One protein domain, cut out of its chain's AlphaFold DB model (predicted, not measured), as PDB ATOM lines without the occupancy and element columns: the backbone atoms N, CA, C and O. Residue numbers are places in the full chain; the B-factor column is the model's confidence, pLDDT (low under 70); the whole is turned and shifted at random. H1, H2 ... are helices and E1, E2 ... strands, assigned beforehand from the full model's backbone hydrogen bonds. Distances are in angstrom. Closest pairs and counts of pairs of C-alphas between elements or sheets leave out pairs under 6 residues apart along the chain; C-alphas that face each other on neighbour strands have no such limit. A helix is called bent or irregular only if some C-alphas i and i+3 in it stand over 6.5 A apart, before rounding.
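What this domain is: This is residues 13 to 127 of the 127 residues of an uncharacterized protein of Clostridiaceae bacterium (UniProt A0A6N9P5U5). A cluster of three helices makes one end of an elongated shape, H3 with H1 and H2 packed on it, and a long, twisted sheet of three strands reaches away from it, its E1-E2 hairpin ending in a turn at Gly 101 at the far end. No named helix covers the sheet; residues 65 to 88, which link H3 to E1, run out towards the far end and fold back. The printed part has 115 residues, with H1, H2, H3, E1, E2 and E3 in that order along the chain, and its class is mixed, helices and strands. The sheet's order is E1, E2, E3, all antiparallel. The whole is only just compact, close to loose, with a radius of gyration of the C-alphas of 15.9 A and spans of 58 by 32 by 24 A.

Where its parts are: H1, residues 13 to 24, begins with C-alpha 13 at (-24.537, -18.485, 28.518) and is 18.4 A long. It is neither bent nor irregular, but only just: C-alphas 13 and 16 are 6.3 A apart. H2, residues 33 to 44, measures 16.0 A. H3, residues 50 to 64, measures 21.3 A and is irregular, only just, with C-alphas 51 and 54 6.9 A apart. E1, residues 89 to 100, is 33.7 A long and begins with C-alpha 89 at (-30.729, -33.214, 4.016). E2, residues 103 to 113, is 33.1 A long. E3, residues 120 to 126, is 20.4 A long and ends with C-alpha 126 at (-8.985, -33.355, 3.291).

How they stand to each other: H1 touches H3 with residues 17 to 21 alone, closest at the C-alphas of Leu 21 and Ser 58, 7.1 A apart; they run the same way at a steep tilt of 41 degrees. H2 and H3 only just touch, with 3 pairs of C-alphas within 8 A, the closest those of Val 42 and Leu 57 at 7.4 A; they run opposite ways at a steep tilt of 49 degrees. H1 and H2 are near each other, with 5 pairs of C-alphas within 10 A. Every O i to N i+4 pair is within hydrogen-bond range in H2, but 7 of 8 in H1 and 9 of 11 in H3. None of the three helices is on the sheet. E1, E2 and E3 form a meander, each strand the antiparallel neighbour of the one before. In the hairpin of E1 and E2, at 162 degrees, N 96 and O 107 are 2.8 A apart, within hydrogen-bond range. In the hairpin of E2 and E3, at 161 degrees, N 108 and O 125 are 2.8 A apart, also within range. E1 and E3 are the edge strands.

The domain as a whole: The two C-alphas farthest apart, those of Lys 49 and Gly 101, are 58.3 A from each other. The printed part has no cut and ends at residue 127, the chain's last. The link from H3 to E1 is long, 24 residues, and in it residues 82 to 83 pair antiparallel with residues 86 to 87. The mean pLDDT of the printed part is 92.0, and no printed residue is under 70.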
ATOM      1  N   ASP A  13     -24.058 -17.482  27.554       82.88
ATOM      2  CA  ASP A  13     -24.537 -18.485  28.518       82.88
ATOM      3  C   ASP A  13     -25.345 -19.620  27.865       82.88
ATOM      4  O   ASP A  13     -25.518 -20.682  28.461       82.88
ATOM      5  N   ILE A  14     -25.834 -19.398  26.644       85.38
ATOM      6  CA  ILE A  14     -26.554 -20.381  25.833       85.38
ATOM      7  C   ILE A  14     -25.612 -21.051  24.833       85.38
ATOM      8  O   ILE A  14     -25.749 -22.246  24.579       85.38
ATOM      9  N   LEU A  15     -24.627 -20.324  24.305       87.81
ATOM     10  CA  LEU A  15     -23.691 -20.825  23.300       87.81
ATOM     11  C   LEU A  15     -22.984 -22.108  23.752       87.81
ATOM     12  O   LEU A  15     -22.899 -23.060  22.984       87.81
ATOM     13  N   GLU A  16     -22.546 -22.176  25.011       86.50
ATOM     14  CA  GLU A  16     -21.916 -23.383  25.560       86.50
ATOM     15  C   GLU A  16     -22.859 -24.600  25.524       86.50
ATOM     16  O   GLU A  16     -22.453 -25.703  25.150       86.50
ATOM     17  N   ILE A  17     -24.141 -24.389  25.838       86.31
ATOM     18  CA  ILE A  17     -25.180 -25.424  25.810       86.31
ATOM     19  C   ILE A  17     -25.410 -25.902  24.372       86.31
ATOM     20  O   ILE A  17     -25.430 -27.109  24.122       86.31
ATOM     21  N   VAL A  18     -25.548 -24.968  23.427       86.50
ATOM     22  CA  VAL A  18     -25.783 -25.286  22.011       86.50
ATOM     23  C   VAL A  18     -24.571 -26.005  21.415       86.50
ATOM     24  O   VAL A  18     -24.747 -27.002  20.723       86.50
ATOM     25  N   CYS A  19     -23.342 -25.583  21.728       86.69
ATOM     26  CA  CYS A  19     -22.126 -26.261  21.273       86.69
ATOM     27  C   CYS A  19     -21.996 -27.674  21.849       86.69
ATOM     28  O   CYS A  19     -21.572 -28.589  21.142       86.69
ATOM     29  N   LYS A  20     -22.372 -27.885  23.117       86.31
ATOM     30  CA  LYS A  20     -22.376 -29.223  23.722       86.31
ATOM     31  C   LYS A  20     -23.381 -30.147  23.030       86.31
ATOM     32  O   LYS A  20     -23.016 -31.255  22.651       86.31
ATOM     33  N   LEU A  21     -24.608 -29.672  22.823       83.69
ATOM     34  CA  LEU A  21     -25.659 -30.413  22.123       83.69
ATOM     35  C   LEU A  21     -25.276 -30.696  20.662       83.69
ATOM     36  O   LEU A  21     -25.487 -31.794  20.155       83.69
ATOM     37  N   GLY A  22     -24.676 -29.710  19.998       83.50
ATOM     38  CA  GLY A  22     -24.184 -29.827  18.634       83.50
ATOM     39  C   GLY A  22     -23.115 -30.910  18.487       83.50
ATOM     40  O   GLY A  22     -23.194 -31.723  17.570       83.50
ATOM     41  N   LYS A  23     -22.172 -31.009  19.434       83.75
ATOM     42  CA  LYS A  23     -21.162 -32.083  19.453       83.75
ATOM     43  C   LYS A  23     -21.777 -33.481  19.519       83.75
ATOM     44  O   LYS A  23     -21.302 -34.365  18.820       83.75
ATOM     45  N   GLU A  24     -22.829 -33.677  20.315       79.56
ATOM     46  CA  GLU A  24     -23.545 -34.965  20.398       79.56
ATOM     47  C   GLU A  24     -24.225 -35.350  19.076       79.56
ATOM     48  O   GLU A  24     -24.474 -36.525  18.821       79.56
ATOM     49  N   LEU A  25     -24.519 -34.359  18.233       74.19
ATOM     50  CA  LEU A  25     -25.209 -34.513  16.955       74.19
ATOM     51  C   LEU A  25     -24.292 -34.222  15.760       74.19
ATOM     52  O   LEU A  25     -24.783 -34.051  14.651       74.19
ATOM     53  N   HIS A  26     -22.971 -34.158  15.967       85.38
ATOM     54  CA  HIS A  26     -21.976 -33.892  14.922       85.38
ATOM     55  C   HIS A  26     -22.267 -32.626  14.081       85.38
ATOM     56  O   HIS A  26     -22.027 -32.597  12.872       85.38
ATOM     57  N   ILE A  27     -22.789 -31.576  14.724       89.44
ATOM     58  CA  ILE A  27     -23.131 -30.278  14.125       89.44
ATOM     59  C   ILE A  27     -22.532 -29.164  14.982       89.44
ATOM     60  O   ILE A  27     -22.835 -29.048  16.167       89.44
ATOM     61  N   HIS A  28     -21.722 -28.293  14.394       90.75
ATOM     62  CA  HIS A  28     -21.144 -27.153  15.089       90.75
ATOM     63  C   HIS A  28     -21.979 -25.887  14.841       90.75
ATOM     64  O   HIS A  28     -22.122 -25.476  13.692       90.75
ATOM     65  N   PRO A  29     -22.511 -25.224  15.886       90.19
ATOM     66  CA  PRO A  29     -23.415 -24.086  15.714       90.19
ATOM     67  C   PRO A  29     -22.801 -22.887  14.998       90.19
ATOM     68  O   PRO A  29     -23.536 -22.118  14.385       90.19
ATOM     69  N   LEU A  30     -21.477 -22.748  15.054       91.31
ATOM     70  CA  LEU A  30     -20.729 -21.642  14.459       91.31
ATOM     71  C   LEU A  30     -19.886 -22.073  13.248       91.31
ATOM     72  O   LEU A  30     -18.947 -21.368  12.895       91.31
ATOM     73  N   SER A  31     -20.176 -23.223  12.627       90.38
ATOM     74  CA  SER A  31     -19.446 -23.673  11.428       90.38
ATOM     75  C   SER A  31     -19.619 -22.736  10.230       90.38
ATOM     76  O   SER A  31     -18.739 -22.627   9.383       90.38
ATOM     77  N   SER A  32     -20.757 -22.047  10.164       91.75
ATOM     78  CA  SER A  32     -21.096 -21.076   9.128       91.75
ATOM     79  C   SER A  32     -22.055 -20.017   9.668       91.75
ATOM     80  O   SER A  32     -22.724 -20.215  10.689       91.75
ATOM     81  N   LEU A  33     -22.161 -18.892   8.957       92.50
ATOM     82  CA  LEU A  33     -23.131 -17.840   9.271       92.50
ATOM     83  C   LEU A  33     -24.570 -18.372   9.187       92.50
ATOM     84  O   LEU A  33     -25.431 -17.989   9.979       92.50
ATOM     85  N   GLU A  34     -24.850 -19.255   8.233       94.88
ATOM     86  CA  GLU A  34     -26.145 -19.906   8.076       94.88
ATOM     87  C   GLU A  34     -26.477 -20.815   9.256       94.88
ATOM     88  O   GLU A  34     -27.603 -20.758   9.753       94.88
ATOM     89  N   SER A  35     -25.499 -21.586   9.744       94.25
ATOM     90  CA  SER A  35     -25.656 -22.384  10.959       94.25
ATOM     91  C   SER A  35     -25.986 -21.496  12.155       94.25
ATOM     92  O   SER A  35     -26.997 -21.713  12.829       94.25
ATOM     93  N   GLU A  36     -25.201 -20.440  12.377       94.06
ATOM     94  CA  GLU A  36     -25.432 -19.524  13.493       94.06
ATOM     95  C   GLU A  36     -26.828 -18.889  13.415       94.06
ATOM     96  O   GLU A  36     -27.561 -18.855  14.407       94.06
ATOM     97  N   ASN A  37     -27.232 -18.434  12.225       94.75
ATOM     98  CA  ASN A  37     -28.549 -17.846  11.998       94.75
ATOM     99  C   ASN A  37     -29.685 -18.845  12.251       94.75
ATOM    100  O   ASN A  37     -30.710 -18.455  12.812       94.75
ATOM    101  N   TYR A  38     -29.520 -20.114  11.866       95.12
ATOM    102  CA  TYR A  38     -30.497 -21.161  12.159       95.12
ATOM    103  C   TYR A  38     -30.663 -21.338  13.673       95.12
ATOM    104  O   TYR A  38     -31.779 -21.227  14.183       95.12
ATOM    105  N   PHE A  39     -29.565 -21.540  14.409       93.38
ATOM    106  CA  PHE A  39     -29.627 -21.736  15.860       93.38
ATOM    107  C   PHE A  39     -30.196 -20.509  16.568       93.38
ATOM    108  O   PHE A  39     -31.063 -20.644  17.433       93.38
ATOM    109  N   TYR A  40     -29.783 -19.310  16.160       93.06
ATOM    110  CA  TYR A  40     -30.352 -18.064  16.657       93.06
ATOM    111  C   TYR A  40     -31.863 -17.966  16.392       93.06
ATOM    112  O   TYR A  40     -32.624 -17.573  17.276       93.06
ATOM    113  N   GLY A  41     -32.323 -18.363  15.203       93.88
ATOM    114  CA  GLY A  41     -33.744 -18.398  14.857       93.88
ATOM    115  C   GLY A  41     -34.537 -19.384  15.715       93.88
ATOM    116  O   GLY A  41     -35.598 -19.036  16.235       93.88
ATOM    117  N   VAL A  42     -34.009 -20.592  15.932       93.56
ATOM    118  CA  VAL A  42     -34.625 -21.593  16.817       93.56
ATOM    119  C   VAL A  42     -34.743 -21.063  18.248       93.56
ATOM    120  O   VAL A  42     -35.814 -21.172  18.848       93.56
ATOM    121  N   LEU A  43     -33.675 -20.452  18.770       92.38
ATOM    122  CA  LEU A  43     -33.645 -19.838  20.101       92.38
ATOM    123  C   LEU A  43     -34.644 -18.685  20.231       92.38
ATOM    124  O   LEU A  43     -35.352 -18.601  21.228       92.38
ATOM    125  N   SER A  44     -34.740 -17.827  19.215       91.25
ATOM    126  CA  SER A  44     -35.647 -16.669  19.213       91.25
ATOM    127  C   SER A  44     -37.127 -17.070  19.241       91.25
ATOM    128  O   SER A  44     -37.966 -16.301  19.702       91.25
ATOM    129  N   ASN A  45     -37.453 -18.279  18.775       91.94
ATOM    130  CA  ASN A  45     -38.810 -18.827  18.790       91.94
ATOM    131  C   ASN A  45     -39.160 -19.566  20.094       91.94
ATOM    132  O   ASN A  45     -40.309 -19.969  20.280       91.94
ATOM    133  N   PHE A  46     -38.197 -19.766  20.996       93.12
ATOM    134  CA  PHE A  46     -38.420 -20.480  22.246       93.12
ATOM    135  C   PHE A  46     -39.129 -19.593  23.283       93.12
ATOM    136  O   PHE A  46     -38.647 -18.520  23.632       93.12
ATOM    137  N   GLN A  47     -40.270 -20.059  23.803       90.44
ATOM    138  CA  GLN A  47     -41.081 -19.342  24.807       90.44
ATOM    139  C   GLN A  47     -41.168 -20.076  26.159       90.44
ATOM    140  O   GLN A  47     -41.914 -19.658  27.043       90.44
ATOM    141  N   GLY A  48     -40.445 -21.190  26.309       89.69
ATOM    142  CA  GLY A  48     -40.456 -22.019  27.515       89.69
ATOM    143  C   GLY A  48     -39.492 -21.535  28.598       89.69
ATOM    144  O   GLY A  48     -38.884 -20.463  28.508       89.69
ATOM    145  N   LYS A  49     -39.328 -22.349  29.643       89.00
ATOM    146  CA  LYS A  49     -38.358 -22.066  30.713       89.00
ATOM    147  C   LYS A  49     -36.950 -22.517  30.323       89.00
ATOM    148  O   LYS A  49     -36.783 -23.410  29.498       89.00
ATOM    149  N   LYS A  50     -35.912 -21.955  30.951       82.62
ATOM    150  CA  LYS A  50     -34.508 -22.286  30.631       82.62
ATOM    151  C   LYS A  50     -34.208 -23.784  30.781       82.62
ATOM    152  O   LYS A  50     -33.405 -24.321  30.025       82.62
ATOM    153  N   GLU A  51     -34.877 -24.471  31.702       86.81
ATOM    154  CA  GLU A  51     -34.719 -25.911  31.933       86.81
ATOM    155  C   GLU A  51     -35.272 -26.763  30.776       86.81
ATOM    156  O   GLU A  51     -34.791 -27.867  30.535       86.81
ATOM    157  N   GLU A  52     -36.249 -26.242  30.031       91.44
ATOM    158  CA  GLU A  52     -36.872 -26.907  28.877       91.44
ATOM    159  C   GLU A  52     -36.088 -26.657  27.577       91.44
ATOM    160  O   GLU A  52     -36.283 -27.360  26.584       91.44
ATOM    161  N   LEU A  53     -35.166 -25.686  27.581       88.94
ATOM    162  CA  LEU A  53     -34.442 -25.239  26.391       88.94
ATOM    163  C   LEU A  53     -33.629 -26.359  25.737       88.94
ATOM    164  O   LEU A  53     -33.623 -26.486  24.515       88.94
ATOM    165  N   ILE A  54     -32.945 -27.179  26.540       88.38
ATOM    166  CA  ILE A  54     -32.106 -28.274  26.027       88.38
ATOM    167  C   ILE A  54     -32.967 -29.309  25.302       88.38
ATOM    168  O   ILE A  54     -32.618 -29.740  24.202       88.38
ATOM    169  N   ALA A  55     -34.099 -29.683  25.902       90.62
ATOM    170  CA  ALA A  55     -35.031 -30.630  25.307       90.62
ATOM    171  C   ALA A  55     -35.605 -30.069  24.000       90.62
ATOM    172  O   ALA A  55     -35.535 -30.733  22.968       90.62
ATOM    173  N   TYR A  56     -36.057 -28.813  24.022       93.12
ATOM    174  CA  TYR A  56     -36.574 -28.126  22.841       93.12
ATOM    175  C   TYR A  56     -35.547 -28.057  21.702       93.12
ATOM    176  O   TYR A  56     -35.857 -28.423  20.570       93.12
ATOM    177  N   LEU A  57     -34.310 -27.639  21.988       90.44
ATOM    178  CA  LEU A  57     -33.242 -27.587  20.987       90.44
ATOM    179  C   LEU A  57     -32.935 -28.973  20.418       90.44
ATOM    180  O   LEU A  57     -32.816 -29.118  19.203       90.44
ATOM    181  N   SER A  58     -32.839 -29.997  21.272       89.81
ATOM    182  CA  SER A  58     -32.592 -31.374  20.831       89.81
ATOM    183  C   SER A  58     -33.683 -31.857  19.875       89.81
ATOM    184  O   SER A  58     -33.379 -32.460  18.844       89.81
ATOM    185  N   GLU A  59     -34.946 -31.559  20.182       92.88
ATOM    186  CA  GLU A  59     -36.083 -31.892  19.324       92.88
ATOM    187  C   GLU A  59     -36.031 -31.158  17.984       92.88
ATOM    188  O   GLU A  59     -36.182 -31.807  16.946       92.88
ATOM    189  N   GLN A  60     -35.768 -29.845  17.973       94.00
ATOM    190  CA  GLN A  60     -35.674 -29.085  16.720       94.00
ATOM    191  C   GLN A  60     -34.519 -29.577  15.847       94.00
ATOM    192  O   GLN A  60     -34.711 -29.799  14.656       94.00
ATOM    193  N   ILE A  61     -33.341 -29.842  16.418       90.69
ATOM    194  CA  ILE A  61     -32.199 -30.337  15.637       90.69
ATOM    195  C   ILE A  61     -32.506 -31.716  15.044       90.69
ATOM    196  O   ILE A  61     -32.342 -31.904  13.845       90.69
ATOM    197  N   LYS A  62     -33.018 -32.670  15.834       90.06
ATOM    198  CA  LYS A  62     -33.398 -34.006  15.322       90.06
ATOM    199  C   LYS A  62     -34.496 -33.933  14.260       90.06
ATOM    200  O   LYS A  62     -34.594 -34.780  13.362       90.06
ATOM    201  N   LYS A  63     -35.378 -32.945  14.378       93.56
ATOM    202  CA  LYS A  63     -36.436 -32.707  13.408       93.56
ATOM    203  C   LYS A  63     -35.882 -32.127  12.110       93.56
ATOM    204  O   LYS A  63     -36.277 -32.629  11.064       93.56
ATOM    205  N   ASP A  64     -34.987 -31.154  12.159       94.94
ATOM    206  CA  ASP A  64     -34.618 -30.379  10.973       94.94
ATOM    207  C   ASP A  64     -33.348 -30.912  10.285       94.94
ATOM    208  O   ASP A  64     -33.277 -30.923   9.058       94.94
ATOM    209  N   PHE A  65     -32.377 -31.445  11.031       94.75
ATOM    210  CA  PHE A  65     -31.163 -32.052  10.471       94.75
ATOM    211  C   PHE A  65     -31.439 -33.491  10.047       94.75
ATOM    212  O   PHE A  65     -31.361 -34.435  10.836       94.75
ATOM    213  N   LYS A  66     -31.812 -33.652   8.778       95.19
ATOM    214  CA  LYS A  66     -32.143 -34.947   8.182       95.19
ATOM    215  C   LYS A  66     -30.961 -35.571   7.460       95.19
ATOM    216  O   LYS A  66     -30.137 -34.876   6.879       95.19
ATOM    217  N   PHE A  67     -30.933 -36.895   7.454       95.12
ATOM    218  CA  PHE A  67     -30.000 -37.697   6.674       95.12
ATOM    219  C   PHE A  67     -30.720 -38.926   6.109       95.12
ATOM    220  O   PHE A  67     -31.714 -39.373   6.688       95.12
ATOM    221  N   LEU A  68     -30.261 -39.444   4.967       94.38
ATOM    222  CA  LEU A  68     -30.929 -40.564   4.287       94.38
ATOM    223  C   LEU A  68     -30.551 -41.937   4.850       94.38
ATOM    224  O   LEU A  68     -31.428 -42.780   5.031       94.38
ATOM    225  N   THR A  69     -29.265 -42.172   5.098       89.00
ATOM    226  CA  THR A  69     -28.747 -43.474   5.544       89.00
ATOM    227  C   THR A  69     -28.095 -43.361   6.912       89.00
ATOM    228  O   THR A  69     -28.557 -43.966   7.876       89.00
ATOM    229  N   GLU A  70     -27.056 -42.542   7.005       92.12
ATOM    230  CA  GLU A  70     -26.214 -42.371   8.185       92.12
ATOM    231  C   GLU A  70     -25.833 -40.903   8.372       92.12
ATOM    232  O   GLU A  70     -26.025 -40.081   7.475       92.12
ATOM    233  N   MET A  71     -25.332 -40.564   9.558       92.38
ATOM    234  CA  MET A  71     -24.798 -39.228   9.816       92.38
ATOM    235  C   MET A  71     -23.450 -39.042   9.107       92.38
ATOM    236  O   MET A  71     -22.731 -40.023   8.928       92.38
ATOM    237  N   PRO A  72     -23.081 -37.802   8.735       94.00
ATOM    238  CA  PRO A  72     -21.773 -37.540   8.156       94.00
ATOM    239  C   PRO A  72     -20.652 -37.835   9.158       94.00
ATOM    240  O   PRO A  72     -20.656 -37.339  10.287       94.00
ATOM    241  N   GLU A  73     -19.654 -38.590   8.714       94.00
ATOM    242  CA  GLU A  73     -18.379 -38.750   9.405       94.00
ATOM    243  C   GLU A  73     -17.430 -37.649   8.929       94.00
ATOM    244  O   GLU A  73     -16.800 -37.735   7.869       94.00
ATOM    245  N   TRP A  74     -17.382 -36.566   9.699       94.12
ATOM    246  CA  TRP A  74     -16.550 -35.408   9.399       94.12
ATOM    247  C   TRP A  74     -15.061 -35.716   9.559       94.12
ATOM    248  O   TRP A  74     -14.638 -36.256  10.580       94.12
ATOM    249  N   LEU A  75     -14.270 -35.333   8.559       93.62
ATOM    250  CA  LEU A  75     -12.812 -35.430   8.597       93.62
ATOM    251  C   LEU A  75     -12.198 -34.258   9.378       93.62
ATOM    252  O   LEU A  75     -11.180 -34.407  10.050       93.62
ATOM    253  N   GLN A  76     -12.842 -33.095   9.296       92.12
ATOM    254  CA  GLN A  76     -12.508 -31.869  10.013       92.12
ATOM    255  C   GLN A  76     -13.704 -31.424  10.875       92.12
ATOM    256  O   GLN A  76     -14.533 -32.235  11.286       92.12
ATOM    257  N   GLU A  77     -13.804 -30.130  11.184       91.00
ATOM    258  CA  GLU A  77     -14.997 -29.579  11.825       91.00
ATOM    259  C   GLU A  77     -16.231 -29.774  10.931       91.00
ATOM    260  O   GLU A  77     -16.143 -29.750   9.703       91.00
ATOM    261  N   SER A  78     -17.393 -30.003  11.541       93.25
ATOM    262  CA  SER A  78     -18.631 -30.217  10.797       93.25
ATOM    263  C   SER A  78     -19.002 -28.987   9.976       93.25
ATOM    264  O   SER A  78     -19.081 -27.893  10.534       93.25
ATOM    265  N   ASP A  79     -19.346 -29.171   8.707       94.56
ATOM    266  CA  ASP A  79     -19.783 -28.084   7.827       94.56
ATOM    267  C   ASP A  79     -21.128 -28.444   7.182       94.56
ATOM    268  O   ASP A  79     -21.263 -28.692   5.982       94.56
ATOM    269  N   TRP A  80     -22.151 -28.572   8.032       96.44
ATOM    270  CA  TRP A  80     -23.496 -28.893   7.572       96.44
ATOM    271  C   TRP A  80     -24.018 -27.794   6.646       96.44
ATOM    272  O   TRP A  80     -23.972 -26.613   6.984       96.44
ATOM    273  N   GLN A  81     -24.548 -28.178   5.488       97.38
ATOM    274  CA  GLN A  81     -24.965 -27.208   4.481       97.38
ATOM    275  C   GLN A  81     -26.403 -26.733   4.688       97.38
ATOM    276  O   GLN A  81     -27.285 -27.499   5.070       97.38
ATOM    277  N   PHE A  82     -26.644 -25.460   4.378       97.19
ATOM    278  CA  PHE A  82     -27.943 -24.806   4.526       97.19
ATOM    279  C   PHE A  82     -28.451 -24.267   3.191       97.19
ATOM    280  O   PHE A  82     -27.671 -23.848   2.330       97.19
ATOM    281  N   HIS A  83     -29.769 -24.215   3.033       97.19
ATOM    282  CA  HIS A  83     -30.430 -23.536   1.924       97.19
ATOM    283  C   HIS A  83     -31.758 -22.941   2.403       97.19
ATOM    284  O   HIS A  83     -32.463 -23.549   3.204       97.19
ATOM    285  N   ASN A  84     -32.070 -21.708   1.983       94.75
ATOM    286  CA  ASN A  84     -33.255 -20.963   2.436       94.75
ATOM    287  C   ASN A  84     -33.428 -20.919   3.971       94.75
ATOM    288  O   ASN A  84     -34.539 -21.015   4.490       94.75
ATOM    289  N   GLY A  85     -32.314 -20.781   4.700       93.94
ATOM    290  CA  GLY A  85     -32.302 -20.684   6.165       93.94
ATOM    291  C   GLY A  85     -32.579 -21.996   6.907       93.94
ATOM    292  O   GLY A  85     -32.741 -21.968   8.124       93.94
ATOM    293  N   LYS A  86     -32.633 -23.134   6.206       95.31
ATOM    294  CA  LYS A  86     -32.835 -24.461   6.797       95.31
ATOM    295  C   LYS A  86     -31.636 -25.377   6.535       95.31
ATOM    296  O   LYS A  86     -31.013 -25.250   5.476       95.31
ATOM    297  N   PRO A  87     -31.314 -26.293   7.464       96.81
ATOM    298  CA  PRO A  87     -30.332 -27.336   7.206       96.81
ATOM    299  C   PRO A  87     -30.813 -28.217   6.047       96.81
ATOM    300  O   PRO A  87     -31.981 -28.597   5.976       96.81
ATOM    301  N   MET A  88     -29.913 -28.520   5.117       97.88
ATOM    302  CA  MET A  88     -30.187 -29.427   4.004       97.88
ATOM    303  C   MET A  88     -30.153 -30.882   4.484       97.88
ATOM    304  O   MET A  88     -29.509 -31.198   5.486       97.88
ATOM    305  N   CYS A  89     -30.807 -31.782   3.749       97.50
ATOM    306  CA  CYS A  89     -30.729 -33.214   4.016       97.50
ATOM    307  C   CYS A  89     -29.353 -33.746   3.594       97.50
ATOM    308  O   CYS A  89     -28.932 -33.538   2.454       97.50
ATOM    309  N   PHE A  90     -28.657 -34.441   4.489       97.75
ATOM    310  CA  PHE A  90     -27.430 -35.151   4.148       97.75
ATOM    311  C   PHE A  90     -27.754 -36.435   3.375       97.75
ATOM    312  O   PHE A  90     -28.512 -37.294   3.829       97.75
ATOM    313  N   VAL A  91     -27.185 -36.558   2.179       97.69
ATOM    314  CA  VAL A  91     -27.453 -37.675   1.263       97.69
ATOM    315  C   VAL A  91     -26.482 -38.824   1.506       97.69
ATOM    316  O   VAL A  91     -26.885 -39.982   1.459       97.69
ATOM    317  N   GLY A  92     -25.215 -38.501   1.749       97.06
ATOM    318  CA  GLY A  92     -24.139 -39.468   1.917       97.06
ATOM    319  C   GLY A  92     -22.773 -38.848   1.642       97.06
ATOM    320  O   GLY A  92     -22.664 -37.674   1.263       97.06
ATOM    321  N   GLN A  93     -21.733 -39.656   1.820       96.88
ATOM    322  CA  GLN A  93     -20.347 -39.251   1.610       96.88
ATOM    323  C   GLN A  93     -19.551 -40.265   0.791       96.88
ATOM    324  O   GLN A  93     -19.911 -41.439   0.708       96.88
ATOM    325  N   ILE A  94     -18.469 -39.793   0.175       96.75
ATOM    326  CA  ILE A  94     -17.544 -40.609  -0.617       96.75
ATOM    327  C   ILE A  94     -16.120 -40.317  -0.154       96.75
ATOM    328  O   ILE A  94     -15.658 -39.179  -0.256       96.75
ATOM    329  N   GLU A  95     -15.423 -41.359   0.300       95.50
ATOM    330  CA  GLU A  95     -13.997 -41.303   0.614       95.50
ATOM    331  C   GLU A  95     -13.168 -41.621  -0.636       95.50
ATOM    332  O   GLU A  95     -13.391 -42.621  -1.326       95.50
ATOM    333  N   VAL A  96     -12.172 -40.784  -0.913       95.06
ATOM    334  CA  VAL A  96     -11.178 -40.994  -1.964       95.06
ATOM    335  C   VAL A  96      -9.795 -41.009  -1.332       95.06
ATOM    336  O   VAL A  96      -9.329 -40.001  -0.806       95.06
ATOM    337  N   LYS A  97      -9.110 -42.151  -1.433       92.69
ATOM    338  CA  LYS A  97      -7.716 -42.297  -0.997       92.69
ATOM    339  C   LYS A  97      -6.781 -42.014  -2.162       92.69
ATOM    340  O   LYS A  97      -6.773 -42.750  -3.151       92.69
ATOM    341  N   ILE A  98      -5.992 -40.951  -2.051       88.56
ATOM    342  CA  ILE A  98      -4.982 -40.579  -3.039       88.56
ATOM    343  C   ILE A  98      -3.622 -41.107  -2.588       88.56
ATOM    344  O   ILE A  98      -3.121 -40.741  -1.528       88.56
ATOM    345  N   ASN A  99      -3.005 -41.927  -3.437       90.06
ATOM    346  CA  ASN A  99      -1.647 -42.423  -3.231       90.06
ATOM    347  C   ASN A  99      -0.639 -41.489  -3.915       90.06
ATOM    348  O   ASN A  99      -0.637 -41.378  -5.143       90.06
ATOM    349  N   GLN A 100       0.243 -40.857  -3.139       82.25
ATOM    350  CA  GLN A 100       1.383 -40.085  -3.643       82.25
ATOM    351  C   GLN A 100       2.687 -40.648  -3.069       82.25
ATOM    352  O   GLN A 100       3.169 -40.243  -2.011       82.25
ATOM    353  N   GLY A 101       3.267 -41.624  -3.772       84.75
ATOM    354  CA  GLY A 101       4.475 -42.312  -3.315       84.75
ATOM    355  C   GLY A 101       4.219 -43.094  -2.023       84.75
ATOM    356  O   GLY A 101       3.441 -44.043  -2.029       84.75
ATOM    357  N   SER A 102       4.881 -42.703  -0.929       84.44
ATOM    358  CA  SER A 102       4.720 -43.306   0.404       84.44
ATOM    359  C   SER A 102       3.613 -42.675   1.256       84.44
ATOM    360  O   SER A 102       3.387 -43.140   2.372       84.44
ATOM    361  N   TYR A 103       2.955 -41.616   0.776       81.81
ATOM    362  CA  TYR A 103       1.905 -40.910   1.508       81.81
ATOM    363  C   TYR A 103       0.526 -41.274   0.956       81.81
ATOM    364  O   TYR A 103       0.324 -41.323  -0.260       81.81
ATOM    365  N   ILE A 104      -0.414 -41.522   1.868       84.00
ATOM    366  CA  ILE A 104      -1.834 -41.707   1.569       84.00
ATOM    367  C   ILE A 104      -2.553 -40.485   2.132       84.00
ATOM    368  O   ILE A 104      -2.377 -40.172   3.307       84.00
ATOM    369  N   HIS A 105      -3.325 -39.800   1.292       88.19
ATOM    370  CA  HIS A 105      -4.185 -38.690   1.701       88.19
ATOM    371  C   HIS A 105      -5.645 -39.056   1.475       88.19
ATOM    372  O   HIS A 105      -6.001 -39.535   0.393       88.19
ATOM    373  N   SER A 106      -6.480 -38.804   2.476       90.38
ATOM    374  CA  SER A 106      -7.925 -38.985   2.373       90.38
ATOM    375  C   SER A 106      -8.583 -37.670   1.961       90.38
ATOM    376  O   SER A 106      -8.312 -36.616   2.539       90.38
ATOM    377  N   LEU A 107      -9.461 -37.732   0.962       94.75
ATOM    378  CA  LEU A 107     -10.437 -36.684   0.686       94.75
ATOM    379  C   LEU A 107     -11.833 -37.241   0.897       94.75
ATOM    380  O   LEU A 107     -12.144 -38.334   0.424       94.75
ATOM    381  N   MET A 108     -12.682 -36.463   1.553       96.88
ATOM    382  CA  MET A 108     -14.075 -36.807   1.779       96.88
ATOM    383  C   MET A 108     -14.976 -35.804   1.069       96.88
ATOM    384  O   MET A 108     -14.856 -34.597   1.274       96.88
ATOM    385  N   PHE A 109     -15.879 -36.310   0.234       97.56
ATOM    386  CA  PHE A 109     -16.934 -35.529  -0.406       97.56
ATOM    387  C   PHE A 109     -18.234 -35.759   0.350       97.56
ATOM    388  O   PHE A 109     -18.637 -36.906   0.513       97.56
ATOM    389  N   TYR A 110     -18.921 -34.691   0.744       97.88
ATOM    390  CA  TYR A 110     -20.214 -34.763   1.425       97.88
ATOM    391  C   TYR A 110     -21.289 -34.150   0.540       97.88
ATOM    392  O   TYR A 110     -21.124 -33.026   0.061       97.88
ATOM    393  N   VAL A 111     -22.387 -34.871   0.319       98.12
ATOM    394  CA  VAL A 111     -23.476 -34.432  -0.559       98.12
ATOM    395  C   VAL A 111     -24.699 -34.056   0.266       98.12
ATOM    396  O   VAL A 111     -25.175 -34.827   1.100       98.12
ATOM    397  N   PHE A 112     -25.234 -32.874  -0.016       98.25
ATOM    398  CA  PHE A 112     -26.421 -32.317   0.613       98.25
ATOM    399  C   PHE A 112     -27.487 -32.022  -0.431       98.25
ATOM    400  O   PHE A 112     -27.179 -31.586  -1.541       98.25
ATOM    401  N   TRP A 113     -28.744 -32.212  -0.053       98.19
ATOM    402  CA  TRP A 113     -29.904 -32.013  -0.910       98.19
ATOM    403  C   TRP A 113     -31.008 -31.262  -0.164       98.19
ATOM    404  O   TRP A 113     -31.401 -31.633   0.941       98.19
ATOM    405  N   ASP A 114     -31.511 -30.192  -0.770       97.62
ATOM    406  CA  ASP A 114     -32.769 -29.575  -0.377       97.62
ATOM    407  C   ASP A 114     -33.916 -30.308  -1.081       97.62
ATOM    408  O   ASP A 114     -34.101 -30.193  -2.297       97.62
ATOM    409  N   THR A 115     -34.695 -31.050  -0.297       93.69
ATOM    410  CA  THR A 115     -35.815 -31.866  -0.774       93.69
ATOM    411  C   THR A 115     -36.967 -31.047  -1.344       93.69
ATOM    412  O   THR A 115     -37.730 -31.576  -2.151       93.69
ATOM    413  N   ASP A 116     -37.096 -29.779  -0.950       94.69
ATOM    414  CA  ASP A 116     -38.188 -28.905  -1.380       94.69
ATOM    415  C   ASP A 116     -37.879 -28.268  -2.743       94.69
ATOM    416  O   ASP A 116     -38.764 -28.137  -3.590       94.69
ATOM    417  N   THR A 117     -36.621 -27.870  -2.970       96.69
ATOM    418  CA  THR A 117     -36.215 -27.132  -4.185       96.69
ATOM    419  C   THR A 117     -35.424 -27.954  -5.196       96.69
ATOM    420  O   THR A 117     -35.287 -27.540  -6.347       96.69
ATOM    421  N   GLY A 118     -34.887 -29.110  -4.801       96.06
ATOM    422  CA  GLY A 118     -34.014 -29.923  -5.648       96.06
ATOM    423  C   GLY A 118     -32.555 -29.460  -5.683       96.06
ATOM    424  O   GLY A 118     -31.738 -30.110  -6.330       96.06
ATOM    425  N   ILE A 119     -32.201 -28.363  -5.002       98.12
ATOM    426  CA  ILE A 119     -30.826 -27.855  -4.981       98.12
ATOM    427  C   ILE A 119     -29.916 -28.818  -4.225       98.12
ATOM    428  O   ILE A 119     -30.237 -29.285  -3.133       98.12
ATOM    429  N   THR A 120     -28.746 -29.077  -4.799       98.12
ATOM    430  CA  THR A 120     -27.700 -29.888  -4.180       98.12
ATOM    431  C   THR A 120     -26.474 -29.047  -3.877       98.12
ATOM    432  O   THR A 120     -26.093 -28.183  -4.671       98.12
ATOM    433  N   LYS A 121     -25.817 -29.338  -2.758       98.12
ATOM    434  CA  LYS A 121     -24.503 -28.794  -2.414       98.12
ATOM    435  C   LYS A 121     -23.532 -29.934  -2.154       98.12
ATOM    436  O   LYS A 121     -23.924 -31.002  -1.688       98.12
ATOM    437  N   THR A 122     -22.263 -29.687  -2.439       97.94
ATOM    438  CA  THR A 122     -21.178 -30.611  -2.120       97.94
ATOM    439  C   THR A 122     -20.068 -29.837  -1.446       97.94
ATOM    440  O   THR A 122     -19.705 -28.758  -1.912       97.94
ATOM    441  N   ILE A 123     -19.531 -30.404  -0.375       96.69
ATOM    442  CA  ILE A 123     -18.321 -29.905   0.273       96.69
ATOM    443  C   ILE A 123     -17.259 -30.993   0.289       96.69
ATOM    444  O   ILE A 123     -17.569 -32.182   0.175       96.69
ATOM    445  N   ILE A 124     -16.007 -30.564   0.393       96.81
ATOM    446  CA  ILE A 124     -14.838 -31.432   0.329       96.81
ATOM    447  C   ILE A 124     -13.975 -31.123   1.546       96.81
ATOM    448  O   ILE A 124     -13.646 -29.961   1.777       96.81
ATOM    449  N   GLN A 125     -13.599 -32.154   2.293       95.94
ATOM    450  CA  GLN A 125     -12.593 -32.060   3.351       95.94
ATOM    451  C   GLN A 125     -11.406 -32.956   3.002       95.94
ATOM    452  O   GLN A 125     -11.569 -33.982   2.340       95.94
ATOM    453  N   SER A 126     -10.212 -32.570   3.443       92.50
ATOM    454  CA  SER A 126      -8.985 -33.355   3.291       92.50
ATOM    455  C   SER A 126      -8.213 -33.413   4.608       92.50
ATOM    456  O   SER A 126      -8.306 -32.477   5.405       92.50
ATOM    457  N   GLU A 127      -7.468 -34.498   4.821       84.25
ATOM    458  CA  GLU A 127      -6.511 -34.638   5.937       84.25
ATOM    459  C   GLU A 127      -5.343 -33.646   5.851       84.25
ATOM    460  O   GLU A 127      -4.931 -33.300   4.716       84.25
TER     461      GLU A 127